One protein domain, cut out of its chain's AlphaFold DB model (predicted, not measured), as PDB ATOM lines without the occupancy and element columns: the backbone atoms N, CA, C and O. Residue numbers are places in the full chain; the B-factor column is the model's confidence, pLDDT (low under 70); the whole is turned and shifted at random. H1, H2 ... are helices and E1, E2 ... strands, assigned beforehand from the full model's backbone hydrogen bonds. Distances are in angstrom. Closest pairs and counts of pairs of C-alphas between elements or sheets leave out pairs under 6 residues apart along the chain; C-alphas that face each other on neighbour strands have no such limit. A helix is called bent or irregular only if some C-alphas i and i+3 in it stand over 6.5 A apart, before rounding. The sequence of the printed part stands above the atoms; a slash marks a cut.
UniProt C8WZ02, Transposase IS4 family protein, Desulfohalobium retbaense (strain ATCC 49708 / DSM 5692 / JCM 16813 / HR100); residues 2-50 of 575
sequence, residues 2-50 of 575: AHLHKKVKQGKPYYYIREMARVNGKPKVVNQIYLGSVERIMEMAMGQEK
ATOM      1  N   ALA A   2     130.315 156.705 112.920       82.50
ATOM      2  CA  ALA A   2     130.341 155.248 112.916       82.50
ATOM      3  C   ALA A   2     131.571 154.748 112.139       82.50
ATOM      4  O   ALA A   2     131.872 155.274 111.070       82.50
ATOM      5  N   HIS A   3     132.294 153.762 112.672       86.25
ATOM      6  CA  HIS A   3     133.414 153.113 111.987       86.25
ATOM      7  C   HIS A   3     133.428 151.609 112.261       86.25
ATOM      8  O   HIS A   3     132.940 151.149 113.299       86.25
ATOM      9  N   LEU A   4     134.011 150.845 111.338       89.56
ATOM     10  CA  LEU A   4     134.192 149.409 111.489       89.56
ATOM     11  C   LEU A   4     135.384 149.126 112.415       89.56
ATOM     12  O   LEU A   4     136.487 149.625 112.200       89.56
ATOM     13  N   HIS A   5     135.174 148.309 113.441       90.31
ATOM     14  CA  HIS A   5     136.189 147.922 114.412       90.31
ATOM     15  C   HIS A   5     136.347 146.402 114.445       90.31
ATOM     16  O   HIS A   5     135.397 145.673 114.734       90.31
ATOM     17  N   LYS A   6     137.568 145.928 114.187       91.69
ATOM     18  CA  LYS A   6     137.945 144.513 114.240       91.69
ATOM     19  C   LYS A   6     138.460 144.161 115.636       91.69
ATOM     20  O   LYS A   6     139.372 144.805 116.144       91.69
ATOM     21  N   LYS A   7     137.918 143.102 116.234       90.12
ATOM     22  CA  LYS A   7     138.374 142.512 117.496       90.12
ATOM     23  C   LYS A   7     138.676 141.035 117.281       90.12
ATOM     24  O   LYS A   7     137.831 140.299 116.787       90.12
ATOM     25  N   VAL A   8     139.865 140.593 117.671       89.06
ATOM     26  CA  VAL A   8     140.243 139.176 117.591       89.06
ATOM     27  C   VAL A   8     139.876 138.492 118.907       89.06
ATOM     28  O   VAL A   8     140.224 138.984 119.980       89.06
ATOM     29  N   LYS A   9     139.152 137.373 118.838       83.44
ATOM     30  CA  LYS A   9     138.850 136.508 119.989       83.44
ATOM     31  C   LYS A   9     139.142 135.065 119.603       83.44
ATOM     32  O   LYS A   9     138.648 134.614 118.577       83.44
ATOM     33  N   GLN A  10     139.936 134.361 120.416       83.00
ATOM     34  CA  GLN A  10     140.313 132.958 120.174       83.00
ATOM     35  C   GLN A  10     140.804 132.716 118.729       83.00
ATOM     36  O   GLN A  10     140.349 131.805 118.047       83.00
ATOM     37  N   GLY A  11     141.671 133.602 118.224       84.75
ATOM     38  CA  GLY A  11     142.230 133.514 116.868       84.75
ATOM     39  C   GLY A  11     141.285 133.907 115.723       84.75
ATOM     40  O   GLY A  11     141.739 134.018 114.590       84.75
ATOM     41  N   LYS A  12     140.000 134.183 115.989       83.44
ATOM     42  CA  LYS A  12     139.013 134.543 114.958       83.44
ATOM     43  C   LYS A  12     138.712 136.050 114.945       83.44
ATOM     44  O   LYS A  12     138.564 136.652 116.017       83.44
ATOM     45  N   PRO A  13     138.637 136.692 113.761       88.12
ATOM     46  CA  PRO A  13     138.304 138.105 113.643       88.12
ATOM     47  C   PRO A  13     136.789 138.340 113.720       88.12
ATOM     48  O   PRO A  13     136.014 137.746 112.979       88.12
ATOM     49  N   TYR A  14     136.387 139.262 114.587       88.62
ATOM     50  CA  TYR A  14     135.004 139.687 114.775       88.62
ATOM     51  C   TYR A  14     134.873 141.191 114.567       88.62
ATOM     52  O   TYR A  14     135.717 141.965 115.020       88.62
ATOM     53  N   TYR A  15     133.803 141.614 113.914       89.00
ATOM     54  CA  TYR A  15     133.609 142.985 113.471       89.00
ATOM     55  C   TYR A  15     132.447 143.644 114.207       89.00
ATOM     56  O   TYR A  15     131.454 143.011 114.572       89.00
ATOM     57  N   TYR A  16     132.599 144.941 114.443       88.31
ATOM     58  CA  TYR A  16     131.638 145.781 115.144       88.31
ATOM     59  C   TYR A  16     131.530 147.127 114.427       88.31
ATOM     60  O   TYR A  16     132.548 147.653 113.984       88.31
ATOM     61  N   ILE A  17     130.345 147.730 114.373       85.88
ATOM     62  CA  ILE A  17     130.198 149.157 114.063       85.88
ATOM     63  C   ILE A  17     130.226 149.908 115.385       85.88
ATOM     64  O   ILE A  17     129.403 149.646 116.260       85.88
ATOM     65  N   ARG A  18     131.186 150.817 115.550       88.19
ATOM     66  CA  ARG A  18     131.317 151.658 116.743       88.19
ATOM     67  C   ARG A  18     131.054 153.110 116.415       88.19
ATOM     68  O   ARG A  18     131.690 153.672 115.525       88.19
ATOM     69  N   GLU A  19     130.216 153.743 117.217       87.31
ATOM     70  CA  GLU A  19     130.102 155.194 117.250       87.31
ATOM     71  C   GLU A  19     130.841 155.721 118.471       87.31
ATOM     72  O   GLU A  19     130.606 155.300 119.605       87.31
ATOM     73  N   MET A  20     131.768 156.641 118.221       84.94
ATOM     74  CA  MET A  20     132.534 157.317 119.262       84.94
ATOM     75  C   MET A  20     131.983 158.724 119.463       84.94
ATOM     76  O   MET A  20     131.801 159.459 118.488       84.94
ATOM     77  N   ALA A  21     131.799 159.117 120.721       85.12
ATOM     78  CA  ALA A  21     131.542 160.498 121.111       85.12
ATOM     79  C   ALA A  21     132.398 160.871 122.329       85.12
ATOM     80  O   ALA A  21     132.848 160.007 123.085       85.12
ATOM     81  N   ARG A  22     132.655 162.168 122.529       81.44
ATOM     82  CA  ARG A  22     133.341 162.645 123.736       81.44
ATOM     83  C   ARG A  22     132.341 162.743 124.884       81.44
ATOM     84  O   ARG A  22     131.441 163.571 124.843       81.44
ATOM     85  N   VAL A  23     132.541 161.936 125.921       72.81
ATOM     86  CA  VAL A  23     131.780 161.988 127.177       72.81
ATOM     87  C   VAL A  23     132.740 162.467 128.262       72.81
ATOM     88  O   VAL A  23     133.736 161.799 128.544       72.81
ATOM     89  N   ASN A  24     132.481 163.646 128.837       73.25
ATOM     90  CA  ASN A  24     133.374 164.327 129.791       73.25
ATOM     91  C   ASN A  24     134.808 164.513 129.247       73.25
ATOM     92  O   ASN A  24     135.790 164.180 129.905       73.25
ATOM     93  N   GLY A  25     134.927 164.970 127.995       82.50
ATOM     94  CA  GLY A  25     136.210 165.237 127.328       82.50
ATOM     95  C   GLY A  25     136.968 163.998 126.829       82.50
ATOM     96  O   GLY A  25     137.860 164.132 125.992       82.50
ATOM     97  N   LYS A  26     136.585 162.786 127.255       77.62
ATOM     98  CA  LYS A  26     137.224 161.529 126.837       77.62
ATOM     99  C   LYS A  26     136.419 160.843 125.722       77.62
ATOM    100  O   LYS A  26     135.197 160.741 125.845       77.62
ATOM    101  N   PRO A  27     137.057 160.366 124.636       85.94
ATOM    102  CA  PRO A  27     136.364 159.605 123.601       85.94
ATOM    103  C   PRO A  27     135.898 158.255 124.169       85.94
ATOM    104  O   PRO A  27     136.713 157.430 124.575       85.94
ATOM    105  N   LYS A  28     134.581 158.035 124.206       84.81
ATOM    106  CA  LYS A  28     133.947 156.773 124.603       84.81
ATOM    107  C   LYS A  28     133.143 156.200 123.440       84.81
ATOM    108  O   LYS A  28     132.587 156.947 122.635       84.81
ATOM    109  N   VAL A  29     133.072 154.872 123.384       84.38
ATOM    110  CA  VAL A  29     132.114 154.166 122.528       84.38
ATOM    111  C   VAL A  29     130.727 154.433 123.107       84.38
ATOM    112  O   VAL A  29     130.467 154.045 124.244       84.38
ATOM    113  N   VAL A  30     129.874 155.137 122.368       85.00
ATOM    114  CA  VAL A  30     128.490 155.430 122.785       85.00
ATOM    115  C   VAL A  30     127.488 154.447 122.196       85.00
ATOM    116  O   VAL A  30     126.432 154.237 122.777       85.00
ATOM    117  N   ASN A  31     127.841 153.809 121.083       71.81
ATOM    118  CA  ASN A  31     127.039 152.777 120.448       71.81
ATOM    119  C   ASN A  31     127.974 151.734 119.830       71.81
ATOM    120  O   ASN A  31     129.013 152.082 119.258       71.81
ATOM    121  N   GLN A  32     127.638 150.455 119.975       81.81
ATOM    122  CA  GLN A  32     128.408 149.358 119.402       81.81
ATOM    123  C   GLN A  32     127.471 148.259 118.916       81.81
ATOM    124  O   GLN A  32     126.892 147.531 119.716       81.81
ATOM    125  N   ILE A  33     127.414 148.079 117.603       77.69
ATOM    126  CA  ILE A  33     126.623 147.034 116.960       77.69
ATOM    127  C   ILE A  33     127.573 145.901 116.577       77.69
ATOM    128  O   ILE A  33     128.571 146.129 115.893       77.69
ATOM    129  N   TYR A  34     127.309 144.686 117.052       82.75
ATOM    130  CA  TYR A  34     128.086 143.504 116.681       82.75
ATOM    131  C   TYR A  34     127.642 142.986 115.316       82.75
ATOM    132  O   TYR A  34     126.462 142.712 115.125       82.75
ATOM    133  N   LEU A  35     128.593 142.833 114.396       78.25
ATOM    134  CA  LEU A  35     128.329 142.345 113.046       78.25
ATOM    135  C   LEU A  35     128.669 140.861 112.850       78.25
ATOM    136  O   LEU A  35     128.189 140.254 111.904       78.25
ATOM    137  N   GLY A  36     129.476 140.257 113.728       82.31
ATOM    138  CA  GLY A  36     129.897 138.863 113.558       82.31
ATOM    139  C   GLY A  36     131.272 138.683 112.931       82.31
ATOM    140  O   GLY A  36     132.118 139.576 112.991       82.31
ATOM    141  N   SER A  37     131.516 137.487 112.395       86.56
ATOM    142  CA  SER A  37     132.689 137.195 111.567       86.56
ATOM    143  C   SER A  37     132.508 137.759 110.150       86.56
ATOM    144  O   SER A  37     131.453 138.307 109.825       86.56
ATOM    145  N   VAL A  38     133.539 137.650 109.305       83.69
ATOM    146  CA  VAL A  38     133.453 138.096 107.901       83.69
ATOM    147  C   VAL A  38     132.365 137.323 107.156       83.69
ATOM    148  O   VAL A  38     131.609 137.919 106.399       83.69
ATOM    149  N   GLU A  39     132.247 136.026 107.429       79.06
ATOM    150  CA  GLU A  39     131.255 135.136 106.824       79.06
ATOM    151  C   GLU A  39     129.838 135.588 107.185       79.06
ATOM    152  O   GLU A  39     129.010 135.758 106.302       79.06
ATOM    153  N   ARG A  40     129.589 135.925 108.457       75.44
ATOM    154  CA  ARG A  40     128.291 136.458 108.892       75.44
ATOM    155  C   ARG A  40     127.965 137.814 108.263       75.44
ATOM    156  O   ARG A  40     126.831 138.059 107.873       75.44
ATOM    157  N   ILE A  41     128.953 138.702 108.126       78.62
ATOM    158  CA  ILE A  41     128.760 139.975 107.409       78.62
ATOM    159  C   ILE A  41     128.394 139.718 105.947       78.62
ATOM    160  O   ILE A  41     127.526 140.398 105.403       78.62
ATOM    161  N   MET A  42     129.049 138.743 105.318       75.06
ATOM    162  CA  MET A  42     128.755 138.330 103.953       75.06
ATOM    163  C   MET A  42     127.337 137.752 103.847       75.06
ATOM    164  O   MET A  42     126.586 138.175 102.974       75.06
ATOM    165  N   GLU A  43     126.914 136.898 104.781       69.06
ATOM    166  CA  GLU A  43     125.540 136.381 104.879       69.06
ATOM    167  C   GLU A  43     124.505 137.503 105.078       69.06
ATOM    168  O   GLU A  43     123.446 137.491 104.442       69.06
ATOM    169  N   MET A  44     124.810 138.508 105.910       66.81
ATOM    170  CA  MET A  44     123.972 139.698 106.100       66.81
ATOM    171  C   MET A  44     123.869 140.535 104.812       66.81
ATOM    172  O   MET A  44     122.773 140.964 104.451       66.81
ATOM    173  N   ALA A  45     124.981 140.746 104.098       68.75
ATOM    174  CA  ALA A  45     125.036 141.521 102.853       68.75
ATOM    175  C   ALA A  45     124.366 140.802 101.670       68.75
ATOM    176  O   ALA A  45     123.732 141.441 100.831       68.75
ATOM    177  N   MET A  46     124.456 139.471 101.631       67.88
ATOM    178  CA  MET A  46     123.777 138.609 100.658       67.88
ATOM    179  C   MET A  46     122.307 138.339 101.025       67.88
ATOM    180  O   MET A  46     121.595 137.667 100.280       67.88
ATOM    181  N   GLY A  47     121.827 138.864 102.160       54.56
ATOM    182  CA  GLY A  47     120.438 138.743 102.605       54.56
ATOM    183  C   GLY A  47     120.030 137.342 103.075       54.56
ATOM    184  O   GLY A  47     118.829 137.069 103.142       54.56
ATOM    185  N   GLN A  48     120.991 136.468 103.390       53.12
ATOM    186  CA  GLN A  48     120.750 135.110 103.894       53.12
ATOM    187  C   GLN A  48     120.463 135.086 105.406       53.12
ATOM    188  O   GLN A  48     119.648 134.280 105.844       53.12
ATOM    189  N   GLU A  49     120.984 136.044 106.186       49.91
ATOM    190  CA  GLU A  49     120.518 136.339 107.557       49.91
ATOM    191  C   GLU A  49     119.422 137.427 107.554       49.91
ATOM    192  O   GLU A  49     119.487 138.424 108.280       49.91
ATOM    193  N   LYS A  50     118.360 137.278 106.751       53.44
ATOM    194  CA  LYS A  50     117.119 137.973 107.122       53.44
ATOM    195  C   LYS A  50     116.642 137.305 108.402       53.44
ATOM    196  O   LYS A  50     116.172 136.172 108.353       53.44
TER     197      LYS A  50
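Overview. This is residues 2 to 50 of the 575 residues of the protein "Transposase IS4 family protein" of Desulfohalobium retbaense (strain ATCC 49708 / DSM 5692 / JCM 16813 / HR100) (UniProt C8WZ02). A strongly twisted, bent ribbon of three antiparallel strands, in the order E1, E2, E3, has the short helix H1 set across it near the end of E3. The hairpin of E2 and E3 reaches beyond E1 at residues 20 to 30. The printed part has 49 residues, in the order E1, E2, E3, H1; its class is mixed. It is loose, with a radius of gyration of the C-alphas of 13.1 A, and flat, spanning 41 by 26 by 11 A.

Along the chain. E1, residues 2 to 9, begins at C-alpha 2 (130.341, 155.248, 112.916). E2, residues 12 to 23, is 30.9 A long and bends by 56 degrees at residue 17. E3, residues 26 to 36, is 27.3 A long and bends by 55 degrees at residue 31. H1, residues 38 to 45, ends at C-alpha 45 (125.036, 141.521, 102.853).

Arrangement. E1, E2 and E3 form a meander, each strand the antiparallel neighbour of the one before. N 5 and O 16 are 2.8 A apart; N 19 and O 31, 2.9 A. H1 is on the sheet over E3, at 86 degrees on the local plane, across the strands; its closest C-alphas to E3 are Ile 41 and Leu 35, 6.1 A. In H1 every O i to N i+4 pair is within hydrogen-bond range.

Size, cuts and confidence. The C-alphas of Gly 25 and Gln 48, the two farthest apart, are 41.2 A apart. The printed part has no cut, and its three links are tight. Residues 43 to 50 have pLDDT under 70.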